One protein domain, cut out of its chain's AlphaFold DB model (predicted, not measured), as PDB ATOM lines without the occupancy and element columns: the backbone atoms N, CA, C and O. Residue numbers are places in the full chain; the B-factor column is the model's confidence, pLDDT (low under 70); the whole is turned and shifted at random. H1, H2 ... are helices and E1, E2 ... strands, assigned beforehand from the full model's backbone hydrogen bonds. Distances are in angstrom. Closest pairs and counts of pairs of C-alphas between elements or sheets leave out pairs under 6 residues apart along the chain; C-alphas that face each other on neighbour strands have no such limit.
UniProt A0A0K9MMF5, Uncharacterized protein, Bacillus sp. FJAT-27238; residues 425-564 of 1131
ATOM      1  N   LEU A 425      -9.324 -58.246  -7.082       91.50
ATOM      2  CA  LEU A 425      -8.966 -56.848  -6.842       91.50
ATOM      3  C   LEU A 425      -8.174 -56.725  -5.527       91.50
ATOM      4  O   LEU A 425      -8.398 -57.535  -4.619       91.50
ATOM      5  N   PRO A 426      -7.305 -55.709  -5.382       94.12
ATOM      6  CA  PRO A 426      -6.750 -55.354  -4.083       94.12
ATOM      7  C   PRO A 426      -7.845 -55.035  -3.061       94.12
ATOM      8  O   PRO A 426      -8.771 -54.270  -3.338       94.12
ATOM      9  N   THR A 427      -7.700 -55.598  -1.869       95.44
ATOM     10  CA  THR A 427      -8.446 -55.269  -0.647       95.44
ATOM     11  C   THR A 427      -7.441 -55.141   0.496       95.44
ATOM     12  O   THR A 427      -6.304 -55.589   0.353       95.44
ATOM     13  N   ALA A 428      -7.823 -54.524   1.611       96.88
ATOM     14  CA  ALA A 428      -6.931 -54.366   2.753       96.88
ATOM     15  C   ALA A 428      -7.664 -54.556   4.076       96.88
ATOM     16  O   ALA A 428      -8.883 -54.394   4.152       96.88
ATOM     17  N   GLU A 429      -6.882 -54.850   5.102       95.75
ATOM     18  CA  GLU A 429      -7.262 -54.788   6.506       95.75
ATOM     19  C   GLU A 429      -6.363 -53.776   7.224       95.75
ATOM     20  O   GLU A 429      -5.326 -53.365   6.698       95.75
ATOM     21  N   VAL A 430      -6.777 -53.335   8.412       95.31
ATOM     22  CA  VAL A 430      -6.022 -52.369   9.212       95.31
ATOM     23  C   VAL A 430      -5.923 -52.827  10.657       95.31
ATOM     24  O   VAL A 430      -6.892 -53.328  11.230       95.31
ATOM     25  N   THR A 431      -4.761 -52.606  11.259       93.56
ATOM     26  CA  THR A 431      -4.546 -52.710  12.701       93.56
ATOM     27  C   THR A 431      -4.016 -51.384  13.243       93.56
ATOM     28  O   THR A 431      -3.448 -50.579  12.506       93.56
ATOM     29  N   THR A 432      -4.259 -51.124  14.527       92.19
ATOM     30  CA  THR A 432      -3.784 -49.917  15.220       92.19
ATOM     31  C   THR A 432      -2.644 -50.320  16.148       92.19
ATOM     32  O   THR A 432      -2.905 -50.988  17.154       92.19
ATOM     33  N   GLU A 433      -1.410 -49.963  15.799       89.81
ATOM     34  CA  GLU A 433      -0.222 -50.230  16.625       89.81
ATOM     35  C   GLU A 433      -0.169 -49.249  17.800       89.81
ATOM     36  O   GLU A 433       0.074 -49.651  18.938       89.81
ATOM     37  N   SER A 434      -0.588 -48.011  17.541       91.06
ATOM     38  CA  SER A 434      -0.896 -46.981  18.530       91.06
ATOM     39  C   SER A 434      -2.114 -46.160  18.081       91.06
ATOM     40  O   SER A 434      -2.799 -46.502  17.108       91.06
ATOM     41  N   ALA A 435      -2.432 -45.080  18.802       90.12
ATOM     42  CA  ALA A 435      -3.437 -44.121  18.343       90.12
ATOM     43  C   ALA A 435      -2.954 -43.280  17.144       90.12
ATOM     44  O   ALA A 435      -3.784 -42.673  16.465       90.12
ATOM     45  N   GLU A 436      -1.647 -43.246  16.882       90.88
ATOM     46  CA  GLU A 436      -1.009 -42.414  15.853       90.88
ATOM     47  C   GLU A 436      -0.431 -43.234  14.691       90.88
ATOM     48  O   GLU A 436      -0.201 -42.676  13.620       90.88
ATOM     49  N   GLN A 437      -0.303 -44.555  14.855       92.38
ATOM     50  CA  GLN A 437       0.304 -45.467  13.889       92.38
ATOM     51  C   GLN A 437      -0.652 -46.606  13.483       92.38
ATOM     52  O   GLN A 437      -1.107 -47.413  14.307       92.38
ATOM     53  N   PHE A 438      -0.966 -46.685  12.184       93.56
ATOM     54  CA  PHE A 438      -1.894 -47.659  11.603       93.56
ATOM     55  C   PHE A 438      -1.192 -48.547  10.582       93.56
ATOM     56  O   PHE A 438      -0.691 -48.072   9.564       93.56
ATOM     57  N   ARG A 439      -1.245 -49.860  10.792       94.31
ATOM     58  CA  ARG A 439      -0.698 -50.834   9.850       94.31
ATOM     59  C   ARG A 439      -1.789 -51.314   8.907       94.31
ATOM     60  O   ARG A 439      -2.754 -51.944   9.339       94.31
ATOM     61  N   VAL A 440      -1.639 -50.995   7.625       96.50
ATOM     62  CA  VAL A 440      -2.520 -51.410   6.530       96.50
ATOM     63  C   VAL A 440      -1.902 -52.614   5.831       96.50
ATOM     64  O   VAL A 440      -0.828 -52.507   5.243       96.50
ATOM     65  N   THR A 441      -2.603 -53.745   5.854       96.31
ATOM     66  CA  THR A 441      -2.164 -54.995   5.227       96.31
ATOM     67  C   THR A 441      -3.066 -55.300   4.042       96.31
ATOM     68  O   THR A 441      -4.257 -55.572   4.200       96.31
ATOM     69  N   PHE A 442      -2.517 -55.260   2.831       96.25
ATOM     70  CA  PHE A 442      -3.260 -55.600   1.622       96.25
ATOM     71  C   PHE A 442      -3.333 -57.113   1.432       96.25
ATOM     72  O   PHE A 442      -2.375 -57.824   1.688       96.25
ATOM     73  N   ASN A 443      -4.424 -57.649   0.889       93.62
ATOM     74  CA  ASN A 443      -4.493 -59.077   0.546       93.62
ATOM     75  C   ASN A 443      -3.556 -59.469  -0.618       93.62
ATOM     76  O   ASN A 443      -3.398 -60.657  -0.907       93.62
ATOM     77  N   LYS A 444      -2.999 -58.476  -1.322       89.38
ATOM     78  CA  LYS A 444      -2.104 -58.596  -2.478       89.38
ATOM     79  C   LYS A 444      -1.114 -57.438  -2.491       89.38
ATOM     80  O   LYS A 444      -1.379 -56.399  -1.900       89.38
ATOM     81  N   LEU A 445      -0.012 -57.591  -3.221       90.31
ATOM     82  CA  LEU A 445       0.854 -56.457  -3.541       90.31
ATOM     83  C   LEU A 445       0.059 -55.384  -4.294       90.31
ATOM     84  O   LEU A 445      -0.820 -55.700  -5.101       90.31
ATOM     85  N   VAL A 446       0.381 -54.123  -4.029       92.19
ATOM     86  CA  VAL A 446      -0.247 -52.967  -4.667       92.19
ATOM     87  C   VAL A 446       0.815 -51.972  -5.109       92.19
ATOM     88  O   VAL A 446       1.782 -51.715  -4.402       92.19
ATOM     89  N   GLU A 447       0.623 -51.394  -6.286       90.94
ATOM     90  CA  GLU A 447       1.379 -50.237  -6.751       90.94
ATOM     91  C   GLU A 447       0.585 -48.959  -6.478       90.94
ATOM     92  O   GLU A 447      -0.631 -48.909  -6.709       90.94
ATOM     93  N   GLY A 448       1.293 -47.922  -6.022       88.69
ATOM     94  CA  GLY A 448       0.753 -46.578  -5.816       88.69
ATOM     95  C   GLY A 448       0.239 -46.272  -4.409       88.69
ATOM     96  O   GLY A 448      -0.348 -45.213  -4.233       88.69
ATOM     97  N   PHE A 449       0.431 -47.147  -3.410       94.44
ATOM     98  CA  PHE A 449       0.109 -46.828  -2.011       94.44
ATOM     99  C   PHE A 449       1.282 -46.112  -1.327       94.44
ATOM    100  O   PHE A 449       2.115 -46.734  -0.673       94.44
ATOM    101  N   ASP A 450       1.366 -44.800  -1.523       93.38
ATOM    102  CA  ASP A 450       2.425 -43.943  -0.984       93.38
ATOM    103  C   ASP A 450       1.897 -42.532  -0.644       93.38
ATOM    104  O   ASP A 450       0.708 -42.231  -0.808       93.38
ATOM    105  N   ASN A 451       2.791 -41.649  -0.183       93.12
ATOM    106  CA  ASN A 451       2.482 -40.258   0.171       93.12
ATOM    107  C   ASN A 451       1.791 -39.462  -0.951       93.12
ATOM    108  O   ASN A 451       1.088 -38.494  -0.665       93.12
ATOM    109  N   SER A 452       1.931 -39.844  -2.226       93.62
ATOM    110  CA  SER A 452       1.234 -39.160  -3.323       93.62
ATOM    111  C   SER A 452      -0.287 -39.309  -3.226       93.62
ATOM    112  O   SER A 452      -1.026 -38.429  -3.677       93.62
ATOM    113  N   LEU A 453      -0.796 -40.366  -2.582       94.44
ATOM    114  CA  LEU A 453      -2.233 -40.544  -2.369       94.44
ATOM    115  C   LEU A 453      -2.835 -39.534  -1.389       94.44
ATOM    116  O   LEU A 453      -4.031 -39.251  -1.478       94.44
ATOM    117  N   LEU A 454      -2.011 -38.955  -0.512       92.75
ATOM    118  CA  LEU A 454      -2.423 -37.899   0.415       92.75
ATOM    119  C   LEU A 454      -2.708 -36.573  -0.307       92.75
ATOM    120  O   LEU A 454      -3.346 -35.687   0.257       92.75
ATOM    121  N   GLU A 455      -2.285 -36.432  -1.568       91.38
ATOM    122  CA  GLU A 455      -2.511 -35.219  -2.360       91.38
ATOM    123  C   GLU A 455      -3.297 -35.455  -3.650       91.38
ATOM    124  O   GLU A 455      -4.119 -34.614  -4.032       91.38
ATOM    125  N   THR A 456      -3.113 -36.599  -4.314       92.69
ATOM    126  CA  THR A 456      -3.890 -36.937  -5.512       92.69
ATOM    127  C   THR A 456      -5.381 -36.976  -5.192       92.69
ATOM    128  O   THR A 456      -5.795 -37.387  -4.109       92.69
ATOM    129  N   ARG A 457      -6.200 -36.495  -6.131       92.06
ATOM    130  CA  ARG A 457      -7.653 -36.406  -5.975       92.06
ATOM    131  C   ARG A 457      -8.354 -37.413  -6.879       92.06
ATOM    132  O   ARG A 457      -7.965 -37.577  -8.034       92.06
ATOM    133  N   ASP A 458      -9.413 -38.031  -6.374       90.25
ATOM    134  CA  ASP A 458     -10.323 -38.855  -7.158       90.25
ATOM    135  C   ASP A 458     -11.264 -38.009  -8.035       90.25
ATOM    136  O   ASP A 458     -11.259 -36.775  -8.007       90.25
ATOM    137  N   ALA A 459     -12.102 -38.679  -8.831       86.75
ATOM    138  CA  ALA A 459     -13.047 -38.022  -9.736       86.75
ATOM    139  C   ALA A 459     -14.097 -37.145  -9.021       86.75
ATOM    140  O   ALA A 459     -14.715 -36.297  -9.663       86.75
ATOM    141  N   ALA A 460     -14.305 -37.338  -7.713       87.88
ATOM    142  CA  ALA A 460     -15.183 -36.517  -6.883       87.88
ATOM    143  C   ALA A 460     -14.434 -35.367  -6.181       87.88
ATOM    144  O   ALA A 460     -15.046 -34.609  -5.428       87.88
ATOM    145  N   GLY A 461     -13.127 -35.216  -6.425       90.12
ATOM    146  CA  GLY A 461     -12.285 -34.180  -5.834       90.12
ATOM    147  C   GLY A 461     -11.800 -34.488  -4.414       90.12
ATOM    148  O   GLY A 461     -11.261 -33.586  -3.771       90.12
ATOM    149  N   LYS A 462     -11.967 -35.721  -3.911       91.50
ATOM    150  CA  LYS A 462     -11.478 -36.151  -2.586       91.50
ATOM    151  C   LYS A 462     -10.075 -36.737  -2.685       91.50
ATOM    152  O   LYS A 462      -9.726 -37.277  -3.726       91.50
ATOM    153  N   ARG A 463      -9.269 -36.664  -1.621       93.62
ATOM    154  CA  ARG A 463      -7.943 -37.310  -1.585       93.62
ATOM    155  C   ARG A 463      -8.042 -38.821  -1.770       93.62
ATOM    156  O   ARG A 463      -8.926 -39.449  -1.180       93.62
ATOM    157  N   SER A 464      -7.134 -39.379  -2.569       94.69
ATOM    158  CA  SER A 464      -7.103 -40.801  -2.920       94.69
ATOM    159  C   SER A 464      -6.789 -41.700  -1.724       94.69
ATOM    160  O   SER A 464      -7.295 -42.814  -1.675       94.69
ATOM    161  N   LEU A 465      -6.007 -41.219  -0.755       96.81
ATOM    162  CA  LEU A 465      -5.905 -41.761   0.599       96.81
ATOM    163  C   LEU A 465      -6.260 -40.648   1.577       96.81
ATOM    164  O   LEU A 465      -5.685 -39.561   1.532       96.81
ATOM    165  N   ARG A 466      -7.209 -40.919   2.468       94.38
ATOM    166  CA  ARG A 466      -7.643 -39.953   3.477       94.38
ATOM    167  C   ARG A 466      -8.049 -40.635   4.766       94.38
ATOM    168  O   ARG A 466      -8.737 -41.655   4.750       94.38
ATOM    169  N   LEU A 467      -7.669 -40.018   5.876       96.75
ATOM    170  CA  LEU A 467      -8.287 -40.265   7.167       96.75
ATOM    171  C   LEU A 467      -9.592 -39.475   7.208       96.75
ATOM    172  O   LEU A 467      -9.578 -38.252   7.100       96.75
ATOM    173  N   GLU A 468     -10.724 -40.156   7.329       96.06
ATOM    174  CA  GLU A 468     -12.012 -39.506   7.536       96.06
ATOM    175  C   GLU A 468     -12.399 -39.554   9.012       96.06
ATOM    176  O   GLU A 468     -12.214 -40.569   9.684       96.06
ATOM    177  N   ILE A 469     -12.981 -38.459   9.489       94.25
ATOM    178  CA  ILE A 469     -13.534 -38.294  10.830       94.25
ATOM    179  C   ILE A 469     -15.057 -38.158  10.738       94.25
ATOM    180  O   ILE A 469     -15.582 -37.461   9.865       94.25
ATOM    181  N   LEU A 470     -15.786 -38.838  11.622       93.69
ATOM    182  CA  LEU A 470     -17.240 -38.726  11.706       93.69
ATOM    183  C   LEU A 470     -17.624 -37.499  12.540       93.69
ATOM    184  O   LEU A 470     -17.394 -37.465  13.750       93.69
ATOM    185  N   THR A 471     -18.249 -36.507  11.911       87.62
ATOM    186  CA  THR A 471     -18.709 -35.276  12.573       87.62
ATOM    187  C   THR A 471     -20.201 -35.052  12.330       87.62
ATOM    188  O   THR A 471     -20.819 -35.719  11.505       87.62
ATOM    189  N   LYS A 472     -20.829 -34.133  13.074       83.94
ATOM    190  CA  LYS A 472     -22.216 -33.728  12.804       83.94
ATOM    191  C   LYS A 472     -22.240 -32.633  11.740       83.94
ATOM    192  O   LYS A 472     -21.694 -31.554  11.962       83.94
ATOM    193  N   GLY A 473     -22.909 -32.901  10.623       73.38
ATOM    194  CA  GLY A 473     -23.186 -31.929   9.572       73.38
ATOM    195  C   GLY A 473     -24.087 -30.786  10.049       73.38
ATOM    196  O   GLY A 473     -24.708 -30.837  11.115       73.38
ATOM    197  N   THR A 474     -24.205 -29.737   9.233       73.88
ATOM    198  CA  THR A 474     -25.021 -28.535   9.523       73.88
ATOM    199  C   THR A 474     -26.524 -28.822   9.647       73.88
ATOM    200  O   THR A 474     -27.269 -28.024  10.210       73.88
ATOM    201  N   ASN A 475     -26.962 -29.983   9.160       77.44
ATOM    202  CA  ASN A 475     -28.308 -30.551   9.262       77.44
ATOM    203  C   ASN A 475     -28.517 -31.418  10.530       77.44
ATOM    204  O   ASN A 475     -29.611 -31.941  10.735       77.44
ATOM    205  N   GLY A 476     -27.488 -31.588  11.371       80.06
ATOM    206  CA  GLY A 476     -27.509 -32.425  12.575       80.06
ATOM    207  C   GLY A 476     -27.291 -33.926  12.338       80.06
ATOM    208  O   GLY A 476     -27.347 -34.691  13.303       80.06
ATOM    209  N   VAL A 477     -27.043 -34.354  11.096       86.00
ATOM    210  CA  VAL A 477     -26.795 -35.754  10.707       86.00
ATOM    211  C   VAL A 477     -25.295 -36.049  10.752       86.00
ATOM    212  O   VAL A 477     -24.484 -35.179  10.454       86.00
ATOM    213  N   ASN A 478     -24.906 -37.265  11.139       88.25
ATOM    214  CA  ASN A 478     -23.498 -37.665  11.123       88.25
ATOM    215  C   ASN A 478     -22.997 -37.812   9.678       88.25
ATOM    216  O   ASN A 478     -23.591 -38.545   8.886       88.25
ATOM    217  N   GLU A 479     -21.888 -37.156   9.356       91.25
ATOM    218  CA  GLU A 479     -21.262 -37.139   8.035       91.25
ATOM    219  C   GLU A 479     -19.756 -37.407   8.173       91.25
ATOM    220  O   GLU A 479     -19.099 -36.906   9.087       91.25
ATOM    221  N   TRP A 480     -19.208 -38.226   7.274       93.56
ATOM    222  CA  TRP A 480     -17.768 -38.475   7.199       93.56
ATOM    223  C   TRP A 480     -17.091 -37.347   6.425       93.56
ATOM    224  O   TRP A 480     -17.481 -37.054   5.292       93.56
ATOM    225  N   GLN A 481     -16.078 -36.730   7.028       92.38
ATOM    226  CA  GLN A 481     -15.315 -35.634   6.436       92.38
ATOM    227  C   GLN A 481     -13.826 -35.967   6.425       92.38
ATOM    228  O   GLN A 481     -13.345 -36.641   7.329       92.38
ATOM    229  N   ASP A 482     -13.093 -35.478   5.425       93.12
ATOM    230  CA  ASP A 482     -11.631 -35.584   5.384       93.12
ATOM    231  C   ASP A 482     -11.036 -34.837   6.598       93.12
ATOM    232  O   ASP A 482     -11.276 -33.639   6.806       93.12
ATOM    233  N   ALA A 483     -10.299 -35.563   7.440       92.44
ATOM    234  CA  ALA A 483      -9.688 -35.035   8.654       92.44
ATOM    235  C   ALA A 483      -8.602 -33.999   8.328       92.44
ATOM    236  O   ALA A 483      -8.398 -33.059   9.093       92.44
ATOM    237  N   ASN A 484      -7.954 -34.085   7.163       90.62
ATOM    238  CA  ASN A 484      -7.000 -33.067   6.733       90.62
ATOM    239  C   ASN A 484      -7.707 -31.752   6.347       90.62
ATOM    240  O   ASN A 484      -7.246 -30.648   6.644       90.62
ATOM    241  N   ASP A 485      -8.894 -31.824   5.742       87.94
ATOM    242  CA  ASP A 485      -9.640 -30.608   5.406       87.94
ATOM    243  C   ASP A 485     -10.218 -29.935   6.660       87.94
ATOM    244  O   ASP A 485     -10.126 -28.708   6.784       87.94
ATOM    245  N   SER A 486     -10.735 -30.725   7.604       83.50
ATOM    246  CA  SER A 486     -11.400 -30.242   8.823       83.50
ATOM    247  C   SER A 486     -10.447 -29.896   9.976       83.50
ATOM    248  O   SER A 486     -10.635 -28.863  10.615       83.50
ATOM    249  N   LEU A 487      -9.421 -30.715  10.221       87.44
ATOM    250  CA  LEU A 487      -8.499 -30.608  11.364       87.44
ATOM    251  C   LEU A 487      -7.029 -30.434  10.961       87.44
ATOM    252  O   LEU A 487      -6.188 -30.270  11.835       87.44
ATOM    253  N   LYS A 488      -6.710 -30.445   9.659       90.19
ATOM    254  CA  LYS A 488      -5.329 -30.341   9.150       90.19
ATOM    255  C   LYS A 488      -4.424 -31.485   9.621       90.19
ATOM    256  O   LYS A 488      -3.241 -31.258   9.826       90.19
ATOM    257  N   VAL A 489      -4.977 -32.696   9.770       90.44
ATOM    258  CA  VAL A 489      -4.218 -33.897  10.159       90.44
ATOM    259  C   VAL A 489      -3.133 -34.214   9.123       90.44
ATOM    260  O   VAL A 489      -3.481 -34.565   7.988       90.44
ATOM    261  N   PRO A 490      -1.843 -34.135   9.490       89.62
ATOM    262  CA  PRO A 490      -0.760 -34.538   8.612       89.62
ATOM    263  C   PRO A 490      -0.505 -36.042   8.753       89.62
ATOM    264  O   PRO A 490      -0.338 -36.550   9.861       89.62
ATOM    265  N   LEU A 491      -0.462 -36.740   7.619       93.00
ATOM    266  CA  LEU A 491      -0.156 -38.167   7.548       93.00
ATOM    267  C   LEU A 491       1.152 -38.396   6.792       93.00
ATOM    268  O   LEU A 491       1.516 -37.616   5.912       93.00
ATOM    269  N   GLU A 492       1.800 -39.502   7.111       92.50
ATOM    270  CA  GLU A 492       2.941 -40.075   6.416       92.50
ATOM    271  C   GLU A 492       2.597 -41.531   6.076       92.50
ATOM    272  O   GLU A 492       2.048 -42.262   6.899       92.50
ATOM    273  N   VAL A 493       2.890 -41.958   4.852       93.44
ATOM    274  CA  VAL A 493       2.758 -43.346   4.403       93.44
ATOM    275  C   VAL A 493       4.149 -43.892   4.162       93.44
ATOM    276  O   VAL A 493       4.867 -43.422   3.278       93.44
ATOM    277  N   SER A 494       4.500 -44.930   4.906       90.62
ATOM    278  CA  SER A 494       5.741 -45.665   4.725       90.62
ATOM    279  C   SER A 494       5.456 -47.117   4.349       90.62
ATOM    280  O   SER A 494       4.513 -47.748   4.830       90.62
ATOM    281  N   HIS A 495       6.256 -47.653   3.429       90.19
ATOM    282  CA  HIS A 495       6.228 -49.081   3.122       90.19
ATOM    283  C   HIS A 495       6.950 -49.828   4.241       90.19
ATOM    284  O   HIS A 495       8.092 -49.494   4.552       90.19
ATOM    285  N   ALA A 496       6.279 -50.806   4.853       85.19
ATOM    286  CA  ALA A 496       6.857 -51.589   5.936       85.19
ATOM    287  C   ALA A 496       7.588 -52.816   5.379       85.19
ATOM    288  O   ALA A 496       8.810 -52.816   5.240       85.19
ATOM    289  N   ILE A 497       6.845 -53.874   5.055       83.25
ATOM    290  CA  ILE A 497       7.368 -55.103   4.452       83.25
ATOM    291  C   ILE A 497       6.269 -55.762   3.616       83.25
ATOM    292  O   ILE A 497       5.100 -55.724   3.987       83.25
ATOM    293  N   ASP A 498       6.629 -56.356   2.480       85.69
ATOM    294  CA  ASP A 498       5.704 -57.068   1.590       85.69
ATOM    295  C   ASP A 498       4.457 -56.241   1.209       85.69
ATOM    296  O   ASP A 498       4.558 -55.221   0.528       85.69
ATOM    297  N   ASN A 499       3.281 -56.703   1.628       91.12
ATOM    298  CA  ASN A 499       1.956 -56.127   1.421       91.12
ATOM    299  C   ASN A 499       1.498 -55.228   2.588       91.12
ATOM    300  O   ASN A 499       0.320 -54.867   2.641       91.12
ATOM    301  N   GLU A 500       2.394 -54.882   3.515       93.69
ATOM    302  CA  GLU A 500       2.117 -54.033   4.671       93.69
ATOM    303  C   GLU A 500       2.696 -52.628   4.527       93.69
ATOM    304  O   GLU A 500       3.832 -52.418   4.093       93.69
ATOM    305  N   TYR A 501       1.913 -51.659   4.977       94.06
ATOM    306  CA  TYR A 501       2.268 -50.250   4.992       94.06
ATOM    307  C   TYR A 501       1.893 -49.652   6.337       94.06
ATOM    308  O   TYR A 501       0.875 -50.021   6.922       94.06
ATOM    309  N   VAL A 502       2.697 -48.708   6.806       93.69
ATOM    310  CA  VAL A 502       2.414 -47.933   8.011       93.69
ATOM    311  C   VAL A 502       1.930 -46.555   7.577       93.69
ATOM    312  O   VAL A 502       2.603 -45.847   6.829       93.69
ATOM    313  N   VAL A 503       0.723 -46.207   8.013       94.50
ATOM    314  CA  VAL A 503       0.143 -44.870   7.894       94.50
ATOM    315  C   VAL A 503       0.214 -44.233   9.271       94.50
ATOM    316  O   VAL A 503      -0.412 -44.728  10.205       94.50
ATOM    317  N   GLU A 504       0.961 -43.147   9.387       92.94
ATOM    318  CA  GLU A 504       1.312 -42.548  10.670       92.94
ATOM    319  C   GLU A 504       1.033 -41.046  10.692       92.94
ATOM    320  O   GLU A 504       1.105 -40.373   9.662       92.94
ATOM    321  N   LEU A 505       0.676 -40.513  11.858       92.69
ATOM    322  CA  LEU A 505       0.497 -39.079  12.063       92.69
ATOM    323  C   LEU A 505       1.848 -38.375  12.223       92.69
ATOM    324  O   LEU A 505       2.749 -38.884  12.871       92.69
ATOM    325  N   LYS A 506       1.973 -37.160  11.676       90.56
ATOM    326  CA  LYS A 506       3.184 -36.323  11.852       90.56
ATOM    327  C   LYS A 506       3.077 -35.296  12.975       90.56
ATOM    328  O   LYS A 506       4.054 -34.625  13.294       90.56
ATOM    329  N   ASP A 507       1.884 -35.150  13.536       90.38
ATOM    330  CA  ASP A 507       1.595 -34.287  14.671       90.38
ATOM    331  C   ASP A 507       0.794 -35.085  15.696       90.38
ATOM    332  O   ASP A 507      -0.175 -35.753  15.336       90.38
ATOM    333  N   ASP A 508       1.163 -34.938  16.967       92.00
ATOM    334  CA  ASP A 508       0.447 -35.547  18.086       92.00
ATOM    335  C   ASP A 508      -1.012 -35.073  18.139       92.00
ATOM    336  O   ASP A 508      -1.330 -33.895  17.895       92.00
ATOM    337  N   TRP A 509      -1.921 -35.971  18.516       92.12
ATOM    338  CA  TRP A 509      -3.351 -35.673  18.567       92.12
ATOM    339  C   TRP A 509      -3.721 -34.459  19.429       92.12
ATOM    340  O   TRP A 509      -4.679 -33.742  19.111       92.12
ATOM    341  N   THR A 510      -2.971 -34.180  20.497       92.00
ATOM    342  CA  THR A 510      -3.190 -33.002  21.345       92.00
ATOM    343  C   THR A 510      -2.917 -31.698  20.606       92.00
ATOM    344  O   THR A 510      -3.586 -30.697  20.869       92.00
ATOM    345  N   LYS A 511      -1.986 -31.690  19.643       91.31
ATOM    346  CA  LYS A 511      -1.734 -30.537  18.767       91.31
ATOM    347  C   LYS A 511      -2.828 -30.398  17.720       91.31
ATOM    348  O   LYS A 511      -3.346 -29.298  17.548       91.31
ATOM    349  N   ILE A 512      -3.220 -31.505  17.088       92.25
ATOM    350  CA  ILE A 512      -4.276 -31.536  16.064       92.25
ATOM    351  C   ILE A 512      -5.599 -30.981  16.611       92.25
ATOM    352  O   ILE A 512      -6.258 -30.172  15.960       92.25
ATOM    353  N   PHE A 513      -5.994 -31.391  17.819       92.06
ATOM    354  CA  PHE A 513      -7.239 -30.931  18.442       92.06
ATOM    355  C   PHE A 513      -7.096 -29.649  19.267       92.06
ATOM    356  O   PHE A 513      -8.105 -29.159  19.779       92.06
ATOM    357  N   ASP A 514      -5.883 -29.118  19.428       90.56
ATOM    358  CA  ASP A 514      -5.555 -28.083  20.412       90.56
ATOM    359  C   ASP A 514      -6.210 -28.371  21.775       90.56
ATOM    360  O   ASP A 514      -7.050 -27.614  22.277       90.56
ATOM    361  N   THR A 515      -5.885 -29.528  22.354       90.50
ATOM    362  CA  THR A 515      -6.545 -30.042  23.563       90.50
ATOM    363  C   THR A 515      -6.467 -29.057  24.730       90.50
ATOM    364  O   THR A 515      -7.420 -28.961  25.512       90.50
ATOM    365  N   ASN A 516      -5.389 -28.274  24.832       88.94
ATOM    366  CA  ASN A 516      -5.255 -27.205  25.822       88.94
ATOM    367  C   ASN A 516      -6.417 -26.197  25.776       88.94
ATOM    368  O   ASN A 516      -6.928 -25.800  26.830       88.94
ATOM    369  N   SER A 517      -6.863 -25.817  24.576       91.19
ATOM    370  CA  SER A 517      -7.957 -24.862  24.379       91.19
ATOM    371  C   SER A 517      -9.323 -25.544  24.281       91.19
ATOM    372  O   SER A 517     -10.290 -25.083  24.889       91.19
ATOM    373  N   THR A 518      -9.424 -26.637  23.520       91.06
ATOM    374  CA  THR A 518     -10.706 -27.267  23.161       91.06
ATOM    375  C   THR A 518     -11.185 -28.297  24.177       91.06
ATOM    376  O   THR A 518     -12.382 -28.567  24.244       91.06
ATOM    377  N   ARG A 519     -10.269 -28.863  24.977       90.69
ATOM    378  CA  ARG A 519     -10.501 -30.019  25.863       90.69
ATOM    379  C   ARG A 519     -10.954 -31.291  25.128       90.69
ATOM    380  O   ARG A 519     -11.473 -32.200  25.771       90.69
ATOM    381  N   LEU A 520     -10.767 -31.364  23.808       90.31
ATOM    382  CA  LEU A 520     -11.111 -32.515  22.963       90.31
ATOM    383  C   LEU A 520      -9.846 -33.259  22.513       90.31
ATOM    384  O   LEU A 520      -8.757 -32.688  22.503       90.31
ATOM    385  N   ASN A 521      -9.998 -34.537  22.164       91.31
ATOM    386  CA  ASN A 521      -8.921 -35.423  21.697       91.31
ATOM    387  C   ASN A 521      -9.497 -36.580  20.833       91.31
ATOM    388  O   ASN A 521     -10.725 -36.721  20.758       91.31
ATOM    389  N   TYR A 522      -8.651 -37.413  20.214       90.38
ATOM    390  CA  TYR A 522      -9.012 -38.453  19.238       90.38
ATOM    391  C   TYR A 522     -10.100 -39.412  19.729       90.38
ATOM    392  O   TYR A 522     -11.057 -39.679  19.008       90.38
ATOM    393  N   TYR A 523     -10.042 -39.845  20.989       89.62
ATOM    394  CA  TYR A 523     -10.970 -40.825  21.569       89.62
ATOM    395  C   TYR A 523     -12.428 -40.339  21.691       89.62
ATOM    396  O   TYR A 523     -13.293 -41.072  22.164       89.62
ATOM    397  N   ASN A 524     -12.731 -39.105  21.270       89.06
ATOM    398  CA  ASN A 524     -14.095 -38.575  21.186       89.06
ATOM    399  C   ASN A 524     -14.742 -38.778  19.806       89.06
ATOM    400  O   ASN A 524     -15.905 -38.411  19.617       89.06
ATOM    401  N   TYR A 525     -14.002 -39.326  18.843       91.06
ATOM    402  CA  TYR A 525     -14.405 -39.393  17.445       91.06
ATOM    403  C   TYR A 525     -14.255 -40.798  16.870       91.06
ATOM    404  O   TYR A 525     -13.571 -41.660  17.418       91.06
ATOM    405  N   GLN A 526     -14.935 -41.020  15.745       93.12
ATOM    406  CA  GLN A 526     -14.753 -42.214  14.931       93.12
ATOM    407  C   GLN A 526     -13.954 -41.862  13.685       93.12
ATOM    408  O   GLN A 526     -14.246 -40.864  13.023       93.12
ATOM    409  N   PHE A 527     -12.995 -42.718  13.363       95.31
ATOM    410  CA  PHE A 527     -12.074 -42.585  12.255       95.31
ATOM    411  C   PHE A 527     -12.123 -43.801  11.339       95.31
ATOM    412  O   PHE A 527     -12.389 -44.936  11.758       95.31
ATOM    413  N   ARG A 528     -11.829 -43.556  10.067       96.75
ATOM    414  CA  ARG A 528     -11.587 -44.597   9.070       96.75
ATOM    415  C   ARG A 528     -10.568 -44.116   8.047       96.75
ATOM    416  O   ARG A 528     -10.588 -42.942   7.684       96.75
ATOM    417  N   LEU A 529      -9.728 -45.013   7.544       97.50
ATOM    418  CA  LEU A 529      -8.967 -44.743   6.326       97.50
ATOM    419  C   LEU A 529      -9.842 -45.082   5.121       97.50
ATOM    420  O   LEU A 529     -10.502 -46.123   5.099       97.50
ATOM    421  N   VAL A 530      -9.861 -44.206   4.122       97.25
ATOM    422  CA  VAL A 530     -10.510 -44.474   2.838       97.25
ATOM    423  C   VAL A 530      -9.492 -44.368   1.720       97.25
ATOM    424  O   VAL A 530      -8.800 -43.357   1.595       97.25
ATOM    425  N   ILE A 531      -9.444 -45.416   0.906       97.19
ATOM    426  CA  ILE A 531      -8.652 -45.499  -0.312       97.19
ATOM    427  C   ILE A 531      -9.631 -45.456  -1.480       97.19
ATOM    428  O   ILE A 531     -10.492 -46.333  -1.607       97.19
ATOM    429  N   SER A 532      -9.534 -44.424  -2.313       95.88
ATOM    430  CA  SER A 532     -10.458 -44.215  -3.424       95.88
ATOM    431  C   SER A 532     -10.380 -45.344  -4.450       95.88
ATOM    432  O   SER A 532      -9.376 -46.035  -4.608       95.88
ATOM    433  N   LYS A 533     -11.480 -45.538  -5.173       94.81
ATOM    434  CA  LYS A 533     -11.534 -46.488  -6.282       94.81
ATOM    435  C   LYS A 533     -10.469 -46.153  -7.338       94.81
ATOM    436  O   LYS A 533     -10.243 -44.982  -7.637       94.81
ATOM    437  N   ASP A 534      -9.889 -47.185  -7.947       93.81
ATOM    438  CA  ASP A 534      -8.948 -47.098  -9.068       93.81
ATOM    439  C   ASP A 534      -7.596 -46.411  -8.757       93.81
ATOM    440  O   ASP A 534      -6.828 -46.119  -9.688       93.81
ATOM    441  N   SER A 535      -7.293 -46.165  -7.476       93.69
ATOM    442  CA  SER A 535      -6.062 -45.500  -7.027       93.69
ATOM    443  C   SER A 535      -4.880 -46.455  -6.856       93.69
ATOM    444  O   SER A 535      -3.738 -46.021  -6.940       93.69
ATOM    445  N   LEU A 536      -5.147 -47.743  -6.640       94.62
ATOM    446  CA  LEU A 536      -4.159 -48.803  -6.467       94.62
ATOM    447  C   LEU A 536      -4.263 -49.809  -7.600       94.62
ATOM    448  O   LEU A 536      -5.363 -50.209  -7.987       94.62
ATOM    449  N   THR A 537      -3.114 -50.260  -8.091       92.56
ATOM    450  CA  THR A 537      -3.042 -51.292  -9.129       92.56
ATOM    451  C   THR A 537      -2.454 -52.559  -8.534       92.56
ATOM    452  O   THR A 537      -1.419 -52.503  -7.883       92.56
ATOM    453  N   ASN A 538      -3.094 -53.707  -8.751       90.75
ATOM    454  CA  ASN A 538      -2.467 -54.995  -8.487       90.75
ATOM    455  C   ASN A 538      -1.447 -55.271  -9.605       90.75
ATOM    456  O   ASN A 538      -1.864 -55.543 -10.736       90.75
ATOM    457  N   PRO A 539      -0.135 -55.259  -9.334       87.75
ATOM    458  CA  PRO A 539       0.872 -55.517 -10.359       87.75
ATOM    459  C   PRO A 539       0.814 -56.949 -10.911       87.75
ATOM    460  O   PRO A 539       1.362 -57.219 -11.976       87.75
ATOM    461  N   ALA A 540       0.143 -57.884 -10.225       85.62
ATOM    462  CA  ALA A 540       0.042 -59.274 -10.666       85.62
ATOM    463  C   ALA A 540      -0.967 -59.485 -11.808       85.62
ATOM    464  O   ALA A 540      -0.824 -60.445 -12.569       85.62
ATOM    465  N   ASN A 541      -1.980 -58.618 -11.938       87.00
ATOM    466  CA  ASN A 541      -3.037 -58.762 -12.948       87.00
ATOM    467  C   ASN A 541      -3.510 -57.448 -13.599       87.00
ATOM    468  O   ASN A 541      -4.367 -57.481 -14.480       87.00
ATOM    469  N   GLY A 542      -2.979 -56.299 -13.177       87.62
ATOM    470  CA  GLY A 542      -3.323 -54.977 -13.697       87.62
ATOM    471  C   GLY A 542      -4.703 -54.467 -13.286       87.62
ATOM    472  O   GLY A 542      -5.096 -53.377 -13.701       87.62
ATOM    473  N   LEU A 543      -5.446 -55.232 -12.483       91.38
ATOM    474  CA  LEU A 543      -6.743 -54.814 -11.974       91.38
ATOM    475  C   LEU A 543      -6.561 -53.820 -10.835       91.38
ATOM    476  O   LEU A 543      -5.620 -53.904 -10.044       91.38
ATOM    477  N   LYS A 544      -7.491 -52.876 -10.748       93.06
ATOM    478  CA  LYS A 544      -7.443 -51.811  -9.755       93.06
ATOM    479  C   LYS A 544      -8.396 -52.056  -8.598       93.06
ATOM    480  O   LYS A 544      -9.383 -52.777  -8.737       93.06
ATOM    481  N   ASN A 545      -8.101 -51.466  -7.448       95.75
ATOM    482  CA  ASN A 545      -8.938 -51.608  -6.263       95.75
ATOM    483  C   ASN A 545     -10.350 -51.025  -6.468       95.75
ATOM    484  O   ASN A 545     -10.542 -49.981  -7.099       95.75
ATOM    485  N   ALA A 546     -11.340 -51.669  -5.847       95.38
ATOM    486  CA  ALA A 546     -12.573 -50.977  -5.477       95.38
ATOM    487  C   ALA A 546     -12.276 -49.934  -4.379       95.38
ATOM    488  O   ALA A 546     -11.186 -49.937  -3.812       95.38
ATOM    489  N   GLU A 547     -13.226 -49.050  -4.052       95.69
ATOM    490  CA  GLU A 547     -13.062 -48.186  -2.871       95.69
ATOM    491  C   GLU A 547     -12.884 -49.064  -1.618       95.69
ATOM    492  O   GLU A 547     -13.700 -49.953  -1.364       95.69
ATOM    493  N   ILE A 548     -11.806 -48.838  -0.863       97.38
ATOM    494  CA  ILE A 548     -11.493 -49.581   0.365       97.38
ATOM    495  C   ILE A 548     -11.761 -48.655   1.546       97.38
ATOM    496  O   ILE A 548     -11.219 -47.553   1.614       97.38
ATOM    497  N   VAL A 549     -12.589 -49.109   2.482       97.12
ATOM    498  CA  VAL A 549     -12.925 -48.380   3.707       97.12
ATOM    499  C   VAL A 549     -12.467 -49.213   4.897       97.12
ATOM    500  O   VAL A 549     -12.976 -50.311   5.107       97.12
ATOM    501  N   LEU A 550     -11.524 -48.681   5.671       97.31
ATOM    502  CA  LEU A 550     -10.866 -49.351   6.788       97.31
ATOM    503  C   LEU A 550     -11.270 -48.662   8.099       97.31
ATOM    504  O   LEU A 550     -10.742 -47.590   8.410       97.31
ATOM    505  N   PRO A 551     -12.232 -49.212   8.863       95.50
ATOM    506  CA  PRO A 551     -12.618 -48.649  10.152       95.50
ATOM    507  C   PRO A 551     -11.440 -48.703  11.124       95.50
ATOM    508  O   PRO A 551     -10.859 -49.767  11.308       95.50
ATOM    509  N   LEU A 552     -11.123 -47.588  11.782       95.44
ATOM    510  CA  LEU A 552     -10.044 -47.559  12.769       95.44
ATOM    511  C   LEU A 552     -10.546 -47.741  14.204       95.44
ATOM    512  O   LEU A 552      -9.787 -48.188  15.052       95.44
ATOM    513  N   ASN A 553     -11.822 -47.469  14.495       93.62
ATOM    514  CA  ASN A 553     -12.429 -47.662  15.822       93.62
ATOM    515  C   ASN A 553     -13.164 -49.010  15.942       93.62
ATOM    516  O   ASN A 553     -14.374 -49.057  16.174       93.62
ATOM    517  N   PHE A 554     -12.449 -50.118  15.748       89.62
ATOM    518  CA  PHE A 554     -12.963 -51.471  15.997       89.62
ATOM    519  C   PHE A 554     -12.735 -51.910  17.456       89.62
ATOM    520  O   PHE A 554     -12.016 -51.266  18.219       89.62
ATOM    521  N   SER A 555     -13.352 -53.019  17.877       86.62
ATOM    522  CA  SER A 555     -13.181 -53.547  19.240       86.62
ATOM    523  C   SER A 555     -11.714 -53.902  19.515       86.62
ATOM    524  O   SER A 555     -11.168 -54.772  18.846       86.62
ATOM    525  N   GLY A 556     -11.101 -53.266  20.517       84.00
ATOM    526  CA  GLY A 556      -9.675 -53.429  20.846       84.00
ATOM    527  C   GLY A 556      -8.739 -52.417  20.172       84.00
ATOM    528  O   GLY A 556      -7.539 -52.461  20.418       84.00
ATOM    529  N   SER A 557      -9.273 -51.497  19.362       89.88
ATOM    530  CA  SER A 557      -8.505 -50.413  18.746       89.88
ATOM    531  C   SER A 557      -7.951 -49.423  19.772       89.88
ATOM    532  O   SER A 557      -8.671 -48.972  20.670       89.88
ATOM    533  N   LYS A 558      -6.706 -48.997  19.544       89.94
ATOM    534  CA  LYS A 558      -5.993 -47.976  20.326       89.94
ATOM    535  C   LYS A 558      -6.596 -46.573  20.202       89.94
ATOM    536  O   LYS A 558      -6.403 -45.746  21.078       89.94
ATOM    537  N   LEU A 559      -7.418 -46.321  19.180       89.56
ATOM    538  CA  LEU A 559      -8.132 -45.049  18.996       89.56
ATOM    539  C   LEU A 559      -9.413 -44.923  19.834       89.56
ATOM    540  O   LEU A 559     -10.012 -43.851  19.891       89.56
ATOM    541  N   SER A 560      -9.892 -46.016  20.435       85.06
ATOM    542  CA  SER A 560     -11.210 -46.045  21.094       85.06
ATOM    543  C   SER A 560     -11.162 -45.726  22.588       85.06
ATOM    544  O   SER A 560     -12.204 -45.513  23.206       85.06
ATOM    545  N   THR A 561      -9.969 -45.695  23.175       85.56
ATOM    546  CA  THR A 561      -9.747 -45.414  24.594       85.56
ATOM    547  C   THR A 561      -8.542 -44.497  24.754       85.56
ATOM    548  O   THR A 561      -7.597 -44.657  23.992       85.56
ATOM    549  N   PRO A 562      -8.534 -43.583  25.741       88.06
ATOM    550  CA  PRO A 562      -7.343 -42.802  26.049       88.06
ATOM    551  C   PRO A 562      -6.168 -43.709  26.418       88.06
ATOM    552  O   PRO A 562      -6.300 -44.541  27.321       88.06
ATOM    553  N   ASP A 563      -5.032 -43.509  25.762       88.75
ATOM    554  CA  ASP A 563      -3.767 -44.066  26.221       88.75
ATOM    555  C   ASP A 563      -3.238 -43.254  27.407       88.75
ATOM    556  O   ASP A 563      -3.153 -42.028  27.358       88.75
ATOM    557  N   THR A 564      -2.951 -43.941  28.505       87.69
ATOM    558  CA  THR A 564      -2.460 -43.339  29.756       87.69
ATOM    559  C   THR A 564      -1.324 -44.155  30.366       87.69
ATOM    560  O   THR A 564      -0.958 -43.949  31.526       87.69
TER     561      THR A 564
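This is residues 425 to 564 of the 1131 residues of an uncharacterized protein of Bacillus sp. FJAT-27238 (UniProt A0A0K9MMF5). Two four-stranded sheets lie face to face with their strands crossed, a sandwich in which the edge strands E1 and E8 come close on one side while E4 and E5 stay apart on the other. The second sheet is curled like part of a barrel; the short helix H1 lies by both sheets, at E3 and E5, H2 lies beside the second sheet, and H3 and H4 lie toward one end. The 140 printed residues run E1 E2 H1 E3 E4 H2 E5 E6 H3 H4 E7 E8, with sheet orders E1 - E2 - E6 - E5 and E4 - E3 - E7 - E8, both antiparallel. The class is mixed, helices and strands, with under half of the residues in named elements. The whole is compact, radius of gyration of the C-alphas 15.1 A, spanning 50 by 35 by 25 A.

Find C-alpha 428 at (-6.931, -54.366, 2.753), where E1, residues 428 to 432, begins. Beside it look for E2, 437 to 442, then E6, 500 to 505, 16.8 A long, and E5, 491 to 497, 18.8 A. In the other sheet E3, 465 to 472, runs 21.9 A from C-alpha 465 at (-5.905, -41.761, 0.599). E4 is 478 to 482, E7 527 to 531, and E8 548 to 551, ending at C-alpha 551, (-12.618, -48.649, 10.152). The helices are H1, 451 to 454, H2, 483 to 487, H3, 509 to 512, and H4, 515 to 518.

In the first sheet, N 431 and O 439 of the hairpin E1 and E2 are 2.9 A apart, N 438 of E2 and O 503 of E6 2.8 A, and N 492 and O 504 of the hairpin E5 and E6 2.8 A. In the other, look for N 469 and O 481 of the hairpin E3 and E4 at 2.8 A, N 468 of E3 and O 528 of E7 at 2.8 A, and N 550 and O 529 of the hairpin E7 and E8 at 2.8 A. The best planes of the facing parts are 18 degrees apart, and the strands cross at 52 degrees. The closest C-alphas of E1 and E8, those of Val 430 and Leu 550, are 6.2 A apart. H1 only grazes both sheets. H2 is on the second sheet at a height of 5.8 A, over none of its strands, but only just: 2 of its 5 C-alphas fall on E4. In H2 every O i to N i+4 pair is within hydrogen-bond range; H1, H3 and H4 are too short for such a pair.

The C-alphas of Ser 517 and Asn 541, the two farthest apart, are 50.7 A apart. The printed part has no cut. The link E7 to E8, residues 532 to 547, is long. No printed residue is under 70 in pLDDT.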